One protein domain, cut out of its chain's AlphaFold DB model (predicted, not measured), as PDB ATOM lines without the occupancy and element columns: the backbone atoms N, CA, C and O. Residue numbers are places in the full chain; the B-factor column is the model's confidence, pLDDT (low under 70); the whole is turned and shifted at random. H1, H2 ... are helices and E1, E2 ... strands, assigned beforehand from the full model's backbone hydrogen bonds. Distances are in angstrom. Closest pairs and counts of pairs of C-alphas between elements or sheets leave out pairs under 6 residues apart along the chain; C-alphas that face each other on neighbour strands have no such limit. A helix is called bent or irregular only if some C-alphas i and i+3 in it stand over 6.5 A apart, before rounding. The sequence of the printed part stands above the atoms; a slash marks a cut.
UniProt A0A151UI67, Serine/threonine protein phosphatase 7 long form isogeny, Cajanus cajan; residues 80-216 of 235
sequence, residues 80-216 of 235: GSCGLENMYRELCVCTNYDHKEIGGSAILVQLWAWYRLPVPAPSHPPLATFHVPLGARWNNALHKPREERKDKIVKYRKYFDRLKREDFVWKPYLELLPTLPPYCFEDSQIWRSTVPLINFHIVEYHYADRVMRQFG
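Overview. This is residues 80 to 216 of the 235 residues of the protein "Serine/threonine protein phosphatase 7 long form isogeny" of Cajanus cajan (UniProt A0A151UI67). An open arrangement of helices and long loops: H1 packs on the small hairpin E1 and E2, H2 lies in the middle, its first residue, Ala 106, near H1 and its Leu 111 near Gly 135, the first residue of H3, with its line nearly at right angles to those of both H1 and H3, and no helix touches another. Residues 143 to 154, of which 150 to 154 belong to H4, stick out, while H5 lies far from the middle, and residues 94 to 105, 117 to 134 and 162 to 181 run as long loops. The printed part has 137 residues with six named helices and two named strands, in the order H1 H2 H3 H4 H5 E1 E2 H6, and E1 and E2 form an antiparallel sheet. The class is mostly helix, although under half of the residues are in named elements. The whole is only just compact, close to loose, with a radius of gyration of the C-alphas of 16.7 A and spans of 44 by 43 by 29 A.

Arrangement. The sheet has two strands, E1, residues 196 to 199, and E2, residues 202 to 205, an antiparallel hairpin at 158 degrees with a tight link. N 197 and O 204 are 2.7 A apart and N 199 and O 202 are 2.9 A apart, both within hydrogen-bond range. H1, residues 80 to 93, has 8 pairs of C-alphas within 8 A with E1, the closest being Cys 82 and Asn 199 at 5.6 A. With E2 it has 7, the closest being Glu 85 and Glu 204 at 5.6 A. H2, residues 106 to 116, is close to H1 but not clearly touching, about perpendicular at 84 degrees, with the closest C-alphas, of Met 87 and Ala 106, 7.5 A apart. H3, residues 135 to 142, is close to H2 but not clearly touching, about perpendicular at 81 degrees, and the closest C-alphas are those of Leu 111 and Gly 135, 6.5 A apart. H4, residues 150 to 161, is apart from every other named element. H5, residues 182 to 185, and H6, residues 212 to 215, are apart from each other and from H1, H2, H3 and H4. Every O i to N i+4 pair is within hydrogen-bond range in H1, H2 and H4; H3 has 1 of 4, with 4 of 5 O i to N i+3 pairs, and H5 and H6 are too short for an O i to N i+4 pair.

Along the chain. H1 begins with C-alpha 80 at (112.413, 66.074, 71.676) and is 19.9 A long. H2 is 15.6 A and H4 16.8 A, with C-alpha 150 at (80.977, 52.319, 65.732). H3 is irregular, with C-alphas 137 and 140 7.8 A apart. H6 ends with C-alpha 215 at (116.837, 50.197, 64.718).

Size, cuts and confidence. The two C-alphas farthest apart, those of Asp 151 and Glu 186, are 45.5 A apart. The printed part has no cut, and the links H1 to H2, H2 to H3 and H4 to H5 are long. The mean pLDDT of the printed part is 83.6, with residues 124 to 131 and 145 to 148 under 70.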
ATOM      1  N   GLY A  80     112.924  67.361  72.146       85.50
ATOM      2  CA  GLY A  80     112.413  66.074  71.676       85.50
ATOM      3  C   GLY A  80     112.226  65.062  72.810       85.50
ATOM      4  O   GLY A  80     111.214  64.361  72.835       85.50
ATOM      5  N   SER A  81     113.147  65.022  73.780       86.94
ATOM      6  CA  SER A  81     113.006  64.183  74.975       86.94
ATOM      7  C   SER A  81     111.826  64.623  75.839       86.94
ATOM      8  O   SER A  81     111.066  63.759  76.261       86.94
ATOM      9  N   CYS A  82     111.615  65.931  76.039       87.56
ATOM     10  CA  CYS A  82     110.436  66.452  76.747       87.56
ATOM     11  C   CYS A  82     109.126  66.051  76.045       87.56
ATOM     12  O   CYS A  82     108.173  65.621  76.688       87.56
ATOM     13  N   GLY A  83     109.091  66.134  74.709       87.50
ATOM     14  CA  GLY A  83     107.952  65.682  73.904       87.50
ATOM     15  C   GLY A  83     107.661  64.189  74.051       87.50
ATOM     16  O   GLY A  83     106.512  63.795  74.251       87.50
ATOM     17  N   LEU A  84     108.702  63.358  73.972       86.81
ATOM     18  CA  LEU A  84     108.592  61.906  74.121       86.81
ATOM     19  C   LEU A  84     108.128  61.510  75.528       86.81
ATOM     20  O   LEU A  84     107.286  60.629  75.683       86.81
ATOM     21  N   GLU A  85     108.653  62.189  76.537       89.00
ATOM     22  CA  GLU A  85     108.338  61.991  77.947       89.00
ATOM     23  C   GLU A  85     106.872  62.307  78.258       89.00
ATOM     24  O   GLU A  85     106.158  61.454  78.794       89.00
ATOM     25  N   ASN A  86     106.380  63.462  77.804       86.50
ATOM     26  CA  ASN A  86     104.968  63.811  77.923       86.50
ATOM     27  C   ASN A  86     104.073  62.836  77.143       86.50
ATOM     28  O   ASN A  86     103.040  62.398  77.637       86.50
ATOM     29  N   MET A  87     104.484  62.424  75.940       86.81
ATOM     30  CA  MET A  87     103.737  61.431  75.165       86.81
ATOM     31  C   MET A  87     103.626  60.091  75.912       86.81
ATOM     32  O   MET A  87     102.552  59.492  75.936       86.81
ATOM     33  N   TYR A  88     104.702  59.620  76.545       86.38
ATOM     34  CA  TYR A  88     104.675  58.399  77.355       86.38
ATOM     35  C   TYR A  88     103.767  58.546  78.573       86.38
ATOM     36  O   TYR A  88     102.959  57.653  78.832       86.38
ATOM     37  N   ARG A  89     103.834  59.688  79.268       86.06
ATOM     38  CA  ARG A  89     102.926  60.015  80.372       86.06
ATOM     39  C   ARG A  89     101.466  59.920  79.943       86.06
ATOM     40  O   ARG A  89     100.690  59.233  80.600       86.06
ATOM     41  N   GLU A  90     101.102  60.568  78.846       86.06
ATOM     42  CA  GLU A  90      99.722  60.601  78.364       86.06
ATOM     43  C   GLU A  90      99.246  59.212  77.931       86.06
ATOM     44  O   GLU A  90      98.166  58.768  78.310       86.06
ATOM     45  N   LEU A  91     100.089  58.443  77.241       85.31
ATOM     46  CA  LEU A  91      99.754  57.074  76.840       85.31
ATOM     47  C   LEU A  91      99.585  56.138  78.039       85.31
ATOM     48  O   LEU A  91      98.764  55.225  77.979       85.31
ATOM     49  N   CYS A  92     100.298  56.374  79.140       82.75
ATOM     50  CA  CYS A  92     100.016  55.717  80.408       82.75
ATOM     51  C   CYS A  92      98.668  56.143  80.987       82.75
ATOM     52  O   CYS A  92      97.842  55.298  81.324       82.75
ATOM     53  N   VAL A  93      98.451  57.449  81.123       83.12
ATOM     54  CA  VAL A  93      97.275  58.029  81.776       83.12
ATOM     55  C   VAL A  93      95.987  57.581  81.080       83.12
ATOM     56  O   VAL A  93      95.055  57.127  81.741       83.12
ATOM     57  N   CYS A  94      95.970  57.568  79.748       84.31
ATOM     58  CA  CYS A  94      94.802  57.190  78.951       84.31
ATOM     59  C   CYS A  94      94.486  55.692  78.938       84.31
ATOM     60  O   CYS A  94      93.453  55.294  78.404       84.31
ATOM     61  N   THR A  95      95.342  54.838  79.511       81.06
ATOM     62  CA  THR A  95      94.963  53.435  79.764       81.06
ATOM     63  C   THR A  95      93.986  53.297  80.918       81.06
ATOM     64  O   THR A  95      93.283  52.289  81.009       81.06
ATOM     65  N   ASN A  96      93.924  54.296  81.800       80.50
ATOM     66  CA  ASN A  96      92.939  54.324  82.856       80.50
ATOM     67  C   ASN A  96      91.566  54.670  82.261       80.50
ATOM     68  O   ASN A  96      91.410  55.696  81.602       80.50
ATOM     69  N   TYR A  97      90.567  53.830  82.537       75.12
ATOM     70  CA  TYR A  97      89.205  53.967  82.019       75.12
ATOM     71  C   TYR A  97      88.528  55.293  82.412       75.12
ATOM     72  O   TYR A  97      87.595  55.724  81.734       75.12
ATOM     73  N   ASP A  98      88.995  55.943  83.482       80.94
ATOM     74  CA  ASP A  98      88.491  57.244  83.931       80.94
ATOM     75  C   ASP A  98      88.920  58.412  83.020       80.94
ATOM     76  O   ASP A  98      88.290  59.474  83.039       80.94
ATOM     77  N   HIS A  99      89.968  58.239  82.204       79.62
ATOM     78  CA  HIS A  99      90.480  59.287  81.320       79.62
ATOM     79  C   HIS A  99      89.810  59.216  79.948       79.62
ATOM     80  O   HIS A  99      89.880  58.215  79.238       79.62
ATOM     81  N   LYS A 100      89.141  60.308  79.571       77.56
ATOM     82  CA  LYS A 100      88.326  60.386  78.347       77.56
ATOM     83  C   LYS A 100      89.080  60.926  77.135       77.56
ATOM     84  O   LYS A 100      88.604  60.777  76.014       77.56
ATOM     85  N   GLU A 101      90.229  61.553  77.354       78.69
ATOM     86  CA  GLU A 101      91.008  62.234  76.324       78.69
ATOM     87  C   GLU A 101      92.498  61.955  76.515       78.69
ATOM     88  O   GLU A 101      92.943  61.655  77.624       78.69
ATOM     89  N   ILE A 102      93.247  62.051  75.416       81.94
ATOM     90  CA  ILE A 102      94.709  61.989  75.404       81.94
ATOM     91  C   ILE A 102      95.227  63.417  75.298       81.94
ATOM     92  O   ILE A 102      94.901  64.105  74.328       81.94
ATOM     93  N   GLY A 103      95.989  63.860  76.296       80.75
ATOM     94  CA  GLY A 103      96.713  65.122  76.256       80.75
ATOM     95  C   GLY A 103      97.959  65.034  75.375       80.75
ATOM     96  O   GLY A 103      98.236  64.031  74.707       80.75
ATOM     97  N   GLY A 104      98.736  66.107  75.360       81.44
ATOM     98  CA  GLY A 104      99.967  66.202  74.590       81.44
ATOM     99  C   GLY A 104      99.791  66.056  73.076       81.44
ATOM    100  O   GLY A 104      98.732  66.259  72.476       81.44
ATOM    101  N   SER A 105     100.887  65.656  72.437       81.50
ATOM    102  CA  SER A 105     100.997  65.499  70.989       81.50
ATOM    103  C   SER A 105     100.398  64.186  70.464       81.50
ATOM    104  O   SER A 105     101.089  63.408  69.802       81.50
ATOM    105  N   ALA A 106      99.100  63.933  70.672       83.94
ATOM    106  CA  ALA A 106      98.417  62.759  70.097       83.94
ATOM    107  C   ALA A 106      98.587  62.662  68.563       83.94
ATOM    108  O   ALA A 106      98.591  61.575  67.979       83.94
ATOM    109  N   ILE A 107      98.808  63.807  67.913       83.19
ATOM    110  CA  ILE A 107      99.160  63.906  66.499       83.19
ATOM    111  C   ILE A 107     100.425  63.117  66.127       83.19
ATOM    112  O   ILE A 107     100.463  62.486  65.071       83.19
ATOM    113  N   LEU A 108     101.448  63.100  66.986       85.94
ATOM    114  CA  LEU A 108     102.692  62.369  66.736       85.94
ATOM    115  C   LEU A 108     102.459  60.858  66.789       85.94
ATOM    116  O   LEU A 108     102.961  60.143  65.926       85.94
ATOM    117  N   VAL A 109     101.636  60.383  67.730       87.75
ATOM    118  CA  VAL A 109     101.219  58.970  67.810       87.75
ATOM    119  C   VAL A 109     100.439  58.571  66.559       87.75
ATOM    120  O   VAL A 109     100.676  57.510  65.980       87.75
ATOM    121  N   GLN A 110      99.537  59.439  66.100       87.25
ATOM    122  CA  GLN A 110      98.746  59.201  64.896       87.25
ATOM    123  C   GLN A 110      99.623  59.134  63.635       87.25
ATOM    124  O   GLN A 110      99.487  58.200  62.845       87.25
ATOM    125  N   LEU A 111     100.555  60.076  63.462       87.88
ATOM    126  CA  LEU A 111     101.517  60.057  62.357       87.88
ATOM    127  C   LEU A 111     102.412  58.816  62.421       87.88
ATOM    128  O   LEU A 111     102.583  58.130  61.414       87.88
ATOM    129  N   TRP A 112     102.938  58.487  63.603       88.88
ATOM    130  CA  TRP A 112     103.718  57.272  63.833       88.88
ATOM    131  C   TRP A 112     102.950  56.020  63.396       88.88
ATOM    132  O   TRP A 112     103.500  55.182  62.681       88.88
ATOM    133  N   ALA A 113     101.665  55.921  63.751       90.00
ATOM    134  CA  ALA A 113     100.818  54.796  63.376       90.00
ATOM    135  C   ALA A 113     100.626  54.716  61.856       90.00
ATOM    136  O   ALA A 113     100.802  53.647  61.279       90.00
ATOM    137  N   TRP A 114     100.339  55.833  61.183       89.00
ATOM    138  CA  TRP A 114     100.132  55.858  59.728       89.00
ATOM    139  C   TRP A 114     101.370  55.489  58.913       89.00
ATOM    140  O   TRP A 114     101.243  54.877  57.856       89.00
ATOM    141  N   TYR A 115     102.567  55.806  59.403       88.31
ATOM    142  CA  TYR A 115     103.804  55.375  58.751       88.31
ATOM    143  C   TYR A 115     104.100  53.885  58.930       88.31
ATOM    144  O   TYR A 115     104.855  53.317  58.145       88.31
ATOM    145  N   ARG A 116     103.543  53.245  59.961       89.94
ATOM    146  CA  ARG A 116     103.895  51.868  60.343       89.94
ATOM    147  C   ARG A 116     102.817  50.842  60.052       89.94
ATOM    148  O   ARG A 116     103.131  49.663  59.918       89.94
ATOM    149  N   LEU A 117     101.576  51.294  59.950       91.19
ATOM    150  CA  LEU A 117     100.391  50.483  59.733       91.19
ATOM    151  C   LEU A 117      99.696  50.980  58.455       91.19
ATOM    152  O   LEU A 117      98.823  51.847  58.530       91.19
ATOM    153  N   PRO A 118     100.063  50.454  57.273       83.12
ATOM    154  CA  PRO A 118      99.550  50.954  55.996       83.12
ATOM    155  C   PRO A 118      98.041  50.755  55.816       83.12
ATOM    156  O   PRO A 118      97.382  51.561  55.172       83.12
ATOM    157  N   VAL A 119      97.478  49.691  56.394       83.50
ATOM    158  CA  VAL A 119      96.052  49.351  56.262       83.50
ATOM    159  C   VAL A 119      95.129  50.370  56.951       83.50
ATOM    160  O   VAL A 119      94.165  50.802  56.321       83.50
ATOM    161  N   PRO A 120      95.366  50.775  58.216       83.38
ATOM    162  CA  PRO A 120      94.585  51.832  58.854       83.38
ATOM    163  C   PRO A 120      94.991  53.242  58.405       83.38
ATOM    164  O   PRO A 120      94.303  54.207  58.750       83.38
ATOM    165  N   ALA A 121      96.107  53.390  57.685       84.38
ATOM    166  CA  ALA A 121      96.534  54.682  57.187       84.38
ATOM    167  C   ALA A 121      95.563  55.205  56.108       84.38
ATOM    168  O   ALA A 121      95.043  54.441  55.292       84.38
ATOM    169  N   PRO A 122      95.312  56.524  56.065       82.25
ATOM    170  CA  PRO A 122      94.672  57.158  54.926       82.25
ATOM    171  C   PRO A 122      95.465  56.880  53.643       82.25
ATOM    172  O   PRO A 122      96.659  56.583  53.690       82.25
ATOM    173  N   SER A 123      94.823  57.036  52.485       77.12
ATOM    174  CA  SER A 123      95.512  56.958  51.193       77.12
ATOM    175  C   SER A 123      96.754  57.853  51.203       77.12
ATOM    176  O   SER A 123      96.647  59.036  51.543       77.12
ATOM    177  N   HIS A 124      97.914  57.267  50.886       67.50
ATOM    178  CA  HIS A 124      99.204  57.939  51.015       67.50
ATOM    179  C   HIS A 124      99.206  59.300  50.310       67.50
ATOM    180  O   HIS A 124      98.659  59.429  49.209       67.50
ATOM    181  N   PRO A 125      99.834  60.318  50.920       65.69
ATOM    182  CA  PRO A 125      99.999  61.595  50.257       65.69
ATOM    183  C   PRO A 125     100.891  61.443  49.015       65.69
ATOM    184  O   PRO A 125     101.775  60.583  49.005       65.69
ATOM    185  N   PRO A 126     100.677  62.248  47.958       58.12
ATOM    186  CA  PRO A 126     101.406  62.110  46.701       58.12
ATOM    187  C   PRO A 126     102.929  62.142  46.893       58.12
ATOM    188  O   PRO A 126     103.446  62.917  47.704       58.12
ATOM    189  N   LEU A 127     103.645  61.363  46.074       54.22
ATOM    190  CA  LEU A 127     105.115  61.285  46.036       54.22
ATOM    191  C   LEU A 127     105.795  62.653  45.816       54.22
ATOM    192  O   LEU A 127     106.963  62.812  46.129       54.22
ATOM    193  N   ALA A 128     105.076  63.683  45.359       52.16
ATOM    194  CA  ALA A 128     105.594  65.040  45.148       52.16
ATOM    195  C   ALA A 128     105.924  65.829  46.442       52.16
ATOM    196  O   ALA A 128     106.208  67.022  46.387       52.16
ATOM    197  N   THR A 129     105.877  65.198  47.617       60.81
ATOM    198  CA  THR A 129     105.984  65.864  48.927       60.81
ATOM    199  C   THR A 129     107.344  65.687  49.619       60.81
ATOM    200  O   THR A 129     107.470  65.924  50.821       60.81
ATOM    201  N   PHE A 130     108.400  65.308  48.888       61.56
ATOM    202  CA  PHE A 130     109.722  65.073  49.487       61.56
ATOM    203  C   PHE A 130     110.340  66.306  50.170       61.56
ATOM    204  O   PHE A 130     111.061  66.139  51.149       61.56
ATOM    205  N   HIS A 131     109.985  67.521  49.738       69.31
ATOM    206  CA  HIS A 131     110.505  68.780  50.296       69.31
ATOM    207  C   HIS A 131     109.695  69.358  51.466       69.31
ATOM    208  O   HIS A 131     110.064  70.402  51.997       69.31
ATOM    209  N   VAL A 132     108.591  68.720  51.872       75.81
ATOM    210  CA  VAL A 132     107.790  69.191  53.013       75.81
ATOM    211  C   VAL A 132     108.027  68.334  54.261       75.81
ATOM    212  O   VAL A 132     108.291  67.128  54.133       75.81
ATOM    213  N   PRO A 133     107.888  68.920  55.470       79.69
ATOM    214  CA  PRO A 133     107.966  68.179  56.722       79.69
ATOM    215  C   PRO A 133     107.056  66.952  56.722       79.69
ATOM    216  O   PRO A 133     105.936  66.981  56.206       79.69
ATOM    217  N   LEU A 134     107.522  65.871  57.343       80.38
ATOM    218  CA  LEU A 134     106.890  64.557  57.249       80.38
ATOM    219  C   LEU A 134     105.415  64.559  57.689       80.38
ATOM    220  O   LEU A 134     104.551  64.032  56.991       80.38
ATOM    221  N   GLY A 135     105.112  65.216  58.810       80.38
ATOM    222  CA  GLY A 135     103.737  65.354  59.297       80.38
ATOM    223  C   GLY A 135     102.841  66.167  58.361       80.38
ATOM    224  O   GLY A 135     101.677  65.819  58.168       80.38
ATOM    225  N   ALA A 136     103.394  67.191  57.702       82.56
ATOM    226  CA  ALA A 136     102.657  68.043  56.771       82.56
ATOM    227  C   ALA A 136     102.202  67.285  55.516       82.56
ATOM    228  O   ALA A 136     101.201  67.654  54.905       82.56
ATOM    229  N   ARG A 137     102.861  66.171  55.164       83.31
ATOM    230  CA  ARG A 137     102.403  65.298  54.072       83.31
ATOM    231  C   ARG A 137     100.985  64.790  54.321       83.31
ATOM    232  O   ARG A 137     100.204  64.659  53.390       83.31
ATOM    233  N   TRP A 138     100.612  64.585  55.579       84.00
ATOM    234  CA  TRP A 138      99.297  64.079  55.959       84.00
ATOM    235  C   TRP A 138      98.261  65.170  56.238       84.00
ATOM    236  O   TRP A 138      97.163  64.852  56.693       84.00
ATOM    237  N   ASN A 139      98.558  66.441  55.944       82.56
ATOM    238  CA  ASN A 139      97.716  67.569  56.345       82.56
ATOM    239  C   ASN A 139      96.249  67.419  55.901       82.56
ATOM    240  O   ASN A 139      95.331  67.604  56.699       82.56
ATOM    241  N   ASN A 140      96.027  66.971  54.660       80.12
ATOM    242  CA  ASN A 140      94.686  66.719  54.127       80.12
ATOM    243  C   ASN A 140      93.934  65.631  54.900       80.12
ATOM    244  O   ASN A 140      92.723  65.716  55.061       80.12
ATOM    245  N   ALA A 141      94.627  64.588  55.357       81.75
ATOM    246  CA  ALA A 141      94.010  63.523  56.136       81.75
ATOM    247  C   ALA A 141      93.742  63.946  57.586       81.75
ATOM    248  O   ALA A 141      92.758  63.504  58.170       81.75
ATOM    249  N   LEU A 142      94.586  64.816  58.144       79.88
ATOM    250  CA  LEU A 142      94.428  65.368  59.491       79.88
ATOM    251  C   LEU A 142      93.234  66.319  59.606       79.88
ATOM    252  O   LEU A 142      92.566  66.325  60.634       79.88
ATOM    253  N   HIS A 143      92.943  67.071  58.544       77.31
ATOM    254  CA  HIS A 143      91.824  68.018  58.495       77.31
ATOM    255  C   HIS A 143      90.502  67.387  58.040       77.31
ATOM    256  O   HIS A 143      89.469  68.058  58.028       77.31
ATOM    257  N   LYS A 144      90.494  66.101  57.660       76.94
ATOM    258  CA  LYS A 144      89.242  65.406  57.340       76.94
ATOM    259  C   LYS A 144      88.412  65.224  58.618       76.94
ATOM    260  O   LYS A 144      88.956  64.751  59.617       76.94
ATOM    261  N   PRO A 145      87.098  65.523  58.585       67.75
ATOM    262  CA  PRO A 145      86.218  65.287  59.721       67.75
ATOM    263  C   PRO A 145      86.321  63.836  60.200       67.75
ATOM    264  O   PRO A 145      86.256  62.896  59.398       67.75
ATOM    265  N   ARG A 146      86.480  63.647  61.514       65.44
ATOM    266  CA  ARG A 146      86.474  62.313  62.116       65.44
ATOM    267  C   ARG A 146      85.070  61.725  61.996       65.44
ATOM    268  O   ARG A 146      84.140  62.141  62.674       65.44
ATOM    269  N   GLU A 147      84.912  60.735  61.128       64.38
ATOM    270  CA  GLU A 147      83.715  59.893  61.121       64.38
ATOM    271  C   GLU A 147      83.801  58.893  62.284       64.38
ATOM    272  O   GLU A 147      84.410  57.825  62.156       64.38
ATOM    273  N   GLU A 148      83.179  59.223  63.410       63.16
ATOM    274  CA  GLU A 148      83.100  58.368  64.600       63.16
ATOM    275  C   GLU A 148      81.974  57.336  64.479       63.16
ATOM    276  O   GLU A 148      81.003  57.316  65.233       63.16
ATOM    277  N   ARG A 149      82.077  56.448  63.487       71.81
ATOM    278  CA  ARG A 149      81.113  55.355  63.353       71.81
ATOM    279  C   ARG A 149      81.586  54.122  64.123       71.81
ATOM    280  O   ARG A 149      82.727  53.681  63.975       71.81
ATOM    281  N   LYS A 150      80.696  53.533  64.934       76.94
ATOM    282  CA  LYS A 150      80.977  52.319  65.732       76.94
ATOM    283  C   LYS A 150      81.535  51.166  64.885       76.94
ATOM    284  O   LYS A 150      82.366  50.401  65.368       76.94
ATOM    285  N   ASP A 151      81.128  51.057  63.620       80.94
ATOM    286  CA  ASP A 151      81.632  50.040  62.691       80.94
ATOM    287  C   ASP A 151      83.139  50.194  62.407       80.94
ATOM    288  O   ASP A 151      83.831  49.185  62.262       80.94
ATOM    289  N   LYS A 152      83.677  51.422  62.389       80.19
ATOM    290  CA  LYS A 152      85.119  51.668  62.231       80.19
ATOM    291  C   LYS A 152      85.919  51.173  63.428       80.19
ATOM    292  O   LYS A 152      86.951  50.544  63.232       80.19
ATOM    293  N   ILE A 153      85.428  51.381  64.651       83.88
ATOM    294  CA  ILE A 153      86.092  50.873  65.864       83.88
ATOM    295  C   ILE A 153      86.169  49.344  65.823       83.88
ATOM    296  O   ILE A 153      87.226  48.768  66.072       83.88
ATOM    297  N   VAL A 154      85.072  48.675  65.450       87.69
ATOM    298  CA  VAL A 154      85.044  47.210  65.301       87.69
ATOM    299  C   VAL A 154      86.019  46.742  64.216       87.69
ATOM    300  O   VAL A 154      86.704  45.738  64.410       87.69
ATOM    301  N   LYS A 155      86.119  47.463  63.090       86.69
ATOM    302  CA  LYS A 155      87.093  47.172  62.023       86.69
ATOM    303  C   LYS A 155      88.535  47.300  62.517       86.69
ATOM    304  O   LYS A 155      89.312  46.380  62.289       86.69
ATOM    305  N   TYR A 156      88.877  48.378  63.226       86.69
ATOM    306  CA  TYR A 156      90.225  48.557  63.775       86.69
ATOM    307  C   TYR A 156      90.576  47.486  64.804       86.69
ATOM    308  O   TYR A 156      91.657  46.919  64.716       86.69
ATOM    309  N   ARG A 157      89.664  47.139  65.723       89.19
ATOM    310  CA  ARG A 157      89.888  46.041  66.683       89.19
ATOM    311  C   ARG A 157      90.190  44.726  65.968       89.19
ATOM    312  O   ARG A 157      91.244  44.152  66.190       89.19
ATOM    313  N   LYS A 158      89.346  44.331  65.007       91.06
ATOM    314  CA  LYS A 158      89.573  43.122  64.193       91.06
ATOM    315  C   LYS A 158      90.892  43.151  63.423       91.06
ATOM    316  O   LYS A 158      91.480  42.097  63.208       91.06
ATOM    317  N   TYR A 159      91.310  44.325  62.951       91.19
ATOM    318  CA  TYR A 159      92.598  44.498  62.290       91.19
ATOM    319  C   TYR A 159      93.751  44.274  63.273       91.19
ATOM    320  O   TYR A 159      94.616  43.451  62.994       91.19
ATOM    321  N   PHE A 160      93.729  44.932  64.436       91.12
ATOM    322  CA  PHE A 160      94.765  44.779  65.460       91.12
ATOM    323  C   PHE A 160      94.837  43.352  66.018       91.12
ATOM    324  O   PHE A 160      95.935  42.823  66.149       91.12
ATOM    325  N   ASP A 161      93.698  42.688  66.233       93.56
ATOM    326  CA  ASP A 161      93.637  41.289  66.687       93.56
ATOM    327  C   ASP A 161      94.277  40.306  65.688       93.56
ATOM    328  O   ASP A 161      94.661  39.194  66.049       93.56
ATOM    329  N   ARG A 162      94.357  40.690  64.407       93.19
ATOM    330  CA  ARG A 162      94.901  39.874  63.310       93.19
ATOM    331  C   ARG A 162      96.244  40.384  62.794       93.19
ATOM    332  O   ARG A 162      96.755  39.814  61.832       93.19
ATOM    333  N   LEU A 163      96.785  41.444  63.394       93.00
ATOM    334  CA  LEU A 163      97.993  42.105  62.926       93.00
ATOM    335  C   LEU A 163      99.177  41.144  63.025       93.00
ATOM    336  O   LEU A 163      99.535  40.682  64.110       93.00
ATOM    337  N   LYS A 164      99.810  40.856  61.890       91.31
ATOM    338  CA  LYS A 164     101.020  40.042  61.845       91.31
ATOM    339  C   LYS A 164     102.263  40.919  61.827       91.31
ATOM    340  O   LYS A 164     102.238  42.104  61.509       91.31
ATOM    341  N   ARG A 165     103.409  40.290  62.099       86.88
ATOM    342  CA  ARG A 165     104.727  40.942  62.029       86.88
ATOM    343  C   ARG A 165     105.019  41.562  60.657       86.88
ATOM    344  O   ARG A 165     105.718  42.571  60.606       86.88
ATOM    345  N   GLU A 166     104.549  40.922  59.590       89.88
ATOM    346  CA  GLU A 166     104.741  41.332  58.192       89.88
ATOM    347  C   GLU A 166     103.893  42.547  57.797       89.88
ATOM    348  O   GLU A 166     104.316  43.333  56.956       89.88
ATOM    349  N   ASP A 167     102.758  42.756  58.468       90.56
ATOM    350  CA  ASP A 167     101.872  43.900  58.226       90.56
ATOM    351  C   ASP A 167     102.434  45.212  58.803       90.56
ATOM    352  O   ASP A 167     101.936  46.298  58.498       90.56
ATOM    353  N   PHE A 168     103.455  45.117  59.663       91.00
ATOM    354  CA  PHE A 168     104.047  46.249  60.364       91.00
ATOM    355  C   PHE A 168     105.346  46.714  59.703       91.00
ATOM    356  O   PHE A 168     106.339  45.984  59.628       91.00
ATOM    357  N   VAL A 169     105.390  47.989  59.315       91.81
ATOM    358  CA  VAL A 169     106.594  48.612  58.760       91.81
ATOM    359  C   VAL A 169     107.509  49.054  59.905       91.81
ATOM    360  O   VAL A 169     107.298  50.075  60.563       91.81
ATOM    361  N   TRP A 170     108.570  48.284  60.152       90.38
ATOM    362  CA  TRP A 170     109.525  48.545  61.239       90.38
ATOM    363  C   TRP A 170     110.433  49.747  60.985       90.38
ATOM    364  O   TRP A 170     110.880  50.384  61.939       90.38
ATOM    365  N   LYS A 171     110.667  50.111  59.725       90.81
ATOM    366  CA  LYS A 171     111.623  51.160  59.357       90.81
ATOM    367  C   LYS A 171     111.104  52.090  58.251       90.81
ATOM    368  O   LYS A 171     111.707  52.160  57.184       90.81
ATOM    369  N   PRO A 172     110.012  52.830  58.496       87.62
ATOM    370  CA  PRO A 172     109.373  53.653  57.469       87.62
ATOM    371  C   PRO A 172     110.192  54.887  57.066       87.62
ATOM    372  O   PRO A 172     109.861  55.546  56.089       87.62
ATOM    373  N   TYR A 173     111.242  55.220  57.821       85.56
ATOM    374  CA  TYR A 173     112.016  56.450  57.636       85.56
ATOM    375  C   TYR A 173     113.393  56.226  57.007       85.56
ATOM    376  O   TYR A 173     114.113  57.199  56.823       85.56
ATOM    377  N   LEU A 174     113.778  54.984  56.678       86.12
ATOM    378  CA  LEU A 174     115.131  54.669  56.190       86.12
ATOM    379  C   LEU A 174     115.546  55.509  54.982       86.12
ATOM    380  O   LEU A 174     116.651  56.035  54.962       86.12
ATOM    381  N   GLU A 175     114.650  55.662  54.011       83.62
ATOM    382  CA  GLU A 175     114.903  56.431  52.787       83.62
ATOM    383  C   GLU A 175     115.000  57.941  53.043       83.62
ATOM    384  O   GLU A 175     115.573  58.674  52.244       83.62
ATOM    385  N   LEU A 176     114.457  58.413  54.170       81.69
ATOM    386  CA  LEU A 176     114.477  59.820  54.556       81.69
ATOM    387  C   LEU A 176     115.713  60.180  55.375       81.69
ATOM    388  O   LEU A 176     116.105  61.343  55.358       81.69
ATOM    389  N   LEU A 177     116.338  59.223  56.071       84.44
ATOM    390  CA  LEU A 177     117.511  59.503  56.906       84.44
ATOM    391  C   LEU A 177     118.620  60.259  56.144       84.44
ATOM    392  O   LEU A 177     119.084  61.261  56.678       84.44
ATOM    393  N   PRO A 178     118.989  59.903  54.894       85.62
ATOM    394  CA  PRO A 178     120.014  60.640  54.146       85.62
ATOM    395  C   PRO A 178     119.636  62.087  53.794       85.62
ATOM    396  O   PRO A 178     120.502  62.866  53.417       85.62
ATOM    397  N   THR A 179     118.349  62.439  53.871       83.75
ATOM    398  CA  THR A 179     117.848  63.791  53.566       83.75
ATOM    399  C   THR A 179     117.842  64.713  54.784       83.75
ATOM    400  O   THR A 179     117.654  65.919  54.634       83.75
ATOM    401  N   LEU A 180     118.016  64.159  55.990       83.69
ATOM    402  CA  LEU A 180     118.013  64.936  57.221       83.69
ATOM    403  C   LEU A 180     119.359  65.648  57.420       83.69
ATOM    404  O   LEU A 180     120.406  65.086  57.093       83.69
ATOM    405  N   PRO A 181     119.356  66.862  57.995       85.88
ATOM    406  CA  PRO A 181     120.587  67.541  58.370       85.88
ATOM    407  C   PRO A 181     121.470  66.704  59.315       85.88
ATOM    408  O   PRO A 181     120.935  65.967  60.148       85.88
ATOM    409  N   PRO A 182     122.808  66.863  59.274       87.00
ATOM    410  CA  PRO A 182     123.730  66.100  60.120       87.00
ATOM    411  C   PRO A 182     123.450  66.210  61.623       87.00
ATOM    412  O   PRO A 182     123.569  65.210  62.329       87.00
ATOM    413  N   TYR A 183     122.997  67.377  62.096       85.00
ATOM    414  CA  TYR A 183     122.681  67.599  63.512       85.00
ATOM    415  C   TYR A 183     121.583  66.661  64.028       85.00
ATOM    416  O   TYR A 183     121.538  66.340  65.211       85.00
ATOM    417  N   CYS A 184     120.711  66.147  63.149       83.56
ATOM    418  CA  CYS A 184     119.712  65.160  63.544       83.56
ATOM    419  C   CYS A 184     120.340  63.855  64.041       83.56
ATOM    420  O   CYS A 184     119.632  63.086  64.676       83.56
ATOM    421  N   PHE A 185     121.621  63.595  63.760       86.38
ATOM    422  CA  PHE A 185     122.333  62.361  64.100       86.38
ATOM    423  C   PHE A 185     123.418  62.532  65.170       86.38
ATOM    424  O   PHE A 185     124.012  61.520  65.555       86.38
ATOM    425  N   GLU A 186     123.665  63.757  65.654       85.38
ATOM    426  CA  GLU A 186     124.730  64.081  66.625       85.38
ATOM    427  C   GLU A 186     124.689  63.188  67.875       85.38
ATOM    428  O   GLU A 186     125.735  62.791  68.380       85.38
ATOM    429  N   ASP A 187     123.487  62.769  68.286       84.69
ATOM    430  CA  ASP A 187     123.254  61.924  69.460       84.69
ATOM    431  C   ASP A 187     122.743  60.508  69.141       84.69
ATOM    432  O   ASP A 187     122.101  59.837  69.958       84.69
ATOM    433  N   SER A 188     123.020  60.005  67.938       86.62
ATOM    434  CA  SER A 188     122.542  58.684  67.497       86.62
ATOM    435  C   SER A 188     123.002  57.511  68.375       86.62
ATOM    436  O   SER A 188     122.306  56.494  68.483       86.62
ATOM    437  N   GLN A 189     124.125  57.662  69.076       87.44
ATOM    438  CA  GLN A 189     124.660  56.693  70.027       87.44
ATOM    439  C   GLN A 189     123.733  56.445  71.226       87.44
ATOM    440  O   GLN A 189     123.705  55.323  71.735       87.44
ATOM    441  N   ILE A 190     122.947  57.446  71.646       88.12
ATOM    442  CA  ILE A 190     122.061  57.343  72.818       88.12
ATOM    443  C   ILE A 190     120.602  57.030  72.471       88.12
ATOM    444  O   ILE A 190     119.801  56.798  73.373       88.12
ATOM    445  N   TRP A 191     120.229  56.946  71.190       86.44
ATOM    446  CA  TRP A 191     118.841  56.663  70.781       86.44
ATOM    447  C   TRP A 191     118.283  55.352  71.341       86.44
ATOM    448  O   TRP A 191     117.069  55.190  71.493       86.44
ATOM    449  N   ARG A 192     119.184  54.410  71.633       89.94
ATOM    450  CA  ARG A 192     118.878  53.076  72.156       89.94
ATOM    451  C   ARG A 192     119.076  52.954  73.667       89.94
ATOM    452  O   ARG A 192     118.961  51.855  74.198       89.94
ATOM    453  N   SER A 193     119.415  54.042  74.350       89.88
ATOM    454  CA  SER A 193     119.662  54.024  75.787       89.88
ATOM    455  C   SER A 193     118.356  53.852  76.557       89.88
ATOM    456  O   SER A 193     117.377  54.546  76.291       89.88
ATOM    457  N   THR A 194     118.354  52.966  77.553       90.06
ATOM    458  CA  THR A 194     117.253  52.861  78.515       90.06
ATOM    459  C   THR A 194     117.530  53.803  79.683       90.06
ATOM    460  O   THR A 194     118.289  53.463  80.589       90.06
ATOM    461  N   VAL A 195     116.974  55.015  79.635       90.06
ATOM    462  CA  VAL A 195     117.274  56.112  80.576       90.06
ATOM    463  C   VAL A 195     116.004  56.840  81.018       90.06
ATOM    464  O   VAL A 195     115.016  56.837  80.276       90.06
ATOM    465  N   PRO A 196     115.997  57.479  82.200       90.88
ATOM    466  CA  PRO A 196     114.925  58.394  82.559       90.88
ATOM    467  C   PRO A 196     114.971  59.635  81.658       90.88
ATOM    468  O   PRO A 196     115.986  60.321  81.564       90.88
ATOM    469  N   LEU A 197     113.848  59.930  81.017       90.62
ATOM    470  CA  LEU A 197     113.536  61.226  80.444       90.62
ATOM    471  C   LEU A 197     112.982  62.099  81.572       90.62
ATOM    472  O   LEU A 197     112.067  61.689  82.290       90.62
ATOM    473  N   ILE A 198     113.574  63.275  81.755       87.94
ATOM    474  CA  ILE A 198     113.247  64.181  82.857       87.94
ATOM    475  C   ILE A 198     112.738  65.485  82.268       87.94
ATOM    476  O   ILE A 198     113.428  66.131  81.481       87.94
ATOM    477  N   ASN A 199     111.548  65.882  82.698       87.12
ATOM    478  CA  ASN A 199     110.923  67.136  82.334       87.12
ATOM    479  C   ASN A 199     110.342  67.792  83.591       87.12
ATOM    480  O   ASN A 199     109.204  67.553  84.004       87.12
ATOM    481  N   PHE A 200     111.170  68.601  84.255       86.44
ATOM    482  CA  PHE A 200     110.871  69.175  85.567       86.44
ATOM    483  C   PHE A 200     110.480  68.110  86.605       86.44
ATOM    484  O   PHE A 200     111.325  67.369  87.094       86.44
ATOM    485  N   HIS A 201     109.200  68.063  86.973       81.31
ATOM    486  CA  HIS A 201     108.653  67.159  87.985       81.31
ATOM    487  C   HIS A 201     108.114  65.857  87.380       81.31
ATOM    488  O   HIS A 201     107.708  64.957  88.117       81.31
ATOM    489  N   ILE A 202     108.080  65.765  86.050       81.19
ATOM    490  CA  ILE A 202     107.633  64.588  85.326       81.19
ATOM    491  C   ILE A 202     108.886  63.785  84.937       81.19
ATOM    492  O   ILE A 202     109.906  64.328  84.507       81.19
ATOM    493  N   VAL A 203     108.838  62.486  85.234       87.62
ATOM    494  CA  VAL A 203     109.910  61.532  84.949       87.62
ATOM    495  C   VAL A 203     109.274  60.283  84.351       87.62
ATOM    496  O   VAL A 203     108.437  59.648  85.006       87.62
ATOM    497  N   GLU A 204     109.681  59.934  83.132       88.81
ATOM    498  CA  GLU A 204     109.305  58.701  82.432       88.81
ATOM    499  C   GLU A 204     110.535  57.996  81.873       88.81
ATOM    500  O   GLU A 204     111.511  58.634  81.503       88.81
ATOM    501  N   TYR A 205     110.514  56.668  81.796       89.56
ATOM    502  CA  TYR A 205     111.644  55.913  81.250       89.56
ATOM    503  C   TYR A 205     111.506  55.706  79.742       89.56
ATOM    504  O   TYR A 205     110.476  55.235  79.260       89.56
ATOM    505  N   HIS A 206     112.585  55.982  79.012       89.31
ATOM    506  CA  HIS A 206     112.741  55.559  77.626       89.31
ATOM    507  C   HIS A 206     113.081  54.068  77.581       89.31
ATOM    508  O   HIS A 206     114.134  53.673  78.069       89.31
ATOM    509  N   TYR A 207     112.207  53.230  77.016       89.19
ATOM    510  CA  TYR A 207     112.416  51.776  76.900       89.19
ATOM    511  C   TYR A 207     112.739  51.373  75.460       89.19
ATOM    512  O   TYR A 207     111.989  50.637  74.809       89.19
ATOM    513  N   ALA A 208     113.859  51.873  74.935       89.12
ATOM    514  CA  ALA A 208     114.281  51.575  73.567       89.12
ATOM    515  C   ALA A 208     114.472  50.069  73.309       89.12
ATOM    516  O   ALA A 208     114.234  49.593  72.197       89.12
ATOM    517  N   ASP A 209     114.828  49.314  74.352       89.50
ATOM    518  CA  ASP A 209     115.010  47.862  74.347       89.50
ATOM    519  C   ASP A 209     113.755  47.081  73.931       89.50
ATOM    520  O   ASP A 209     113.864  45.919  73.546       89.50
ATOM    521  N   ARG A 210     112.572  47.707  73.935       89.31
ATOM    522  CA  ARG A 210     111.293  47.099  73.521       89.31
ATOM    523  C   ARG A 210     110.956  47.293  72.047       89.31
ATOM    524  O   ARG A 210     110.059  46.636  71.533       89.31
ATOM    525  N   VAL A 211     111.675  48.177  71.360       88.25
ATOM    526  CA  VAL A 211     111.409  48.547  69.962       88.25
ATOM    527  C   VAL A 211     112.657  48.415  69.085       88.25
ATOM    528  O   VAL A 211     112.810  49.098  68.072       88.25
ATOM    529  N   MET A 212     113.541  47.474  69.417       91.12
ATOM    530  CA  MET A 212     114.853  47.270  68.788       91.12
ATOM    531  C   MET A 212     114.783  47.009  67.278       91.12
ATOM    532  O   MET A 212     115.685  47.385  66.524       91.12
ATOM    533  N   ARG A 213     113.672  46.441  66.796       90.31
ATOM    534  CA  ARG A 213     113.419  46.258  65.357       90.31
ATOM    535  C   ARG A 213     113.361  47.575  64.582       90.31
ATOM    536  O   ARG A 213     113.727  47.581  63.407       90.31
ATOM    537  N   GLN A 214     112.982  48.687  65.216       88.31
ATOM    538  CA  GLN A 214     113.005  50.013  64.581       88.31
ATOM    539  C   GLN A 214     114.429  50.453  64.226       88.31
ATOM    540  O   GLN A 214     114.644  51.115  63.212       88.31
ATOM    541  N   PHE A 215     115.417  49.982  64.984       87.81
ATOM    542  CA  PHE A 215     116.837  50.197  64.718       87.81
ATOM    543  C   PHE A 215     117.442  49.103  63.820       87.81
ATOM    544  O   PHE A 215     118.571  49.215  63.354       87.81
ATOM    545  N   GLY A 216     116.677  48.062  63.468       89.25
ATOM    546  CA  GLY A 216     117.144  46.929  62.649       89.25
ATOM    547  C   GLY A 216     117.840  45.849  63.428       89.25
ATOM    548  O   GLY A 216     118.577  45.062  62.849       89.25
TER     549      GLY A 216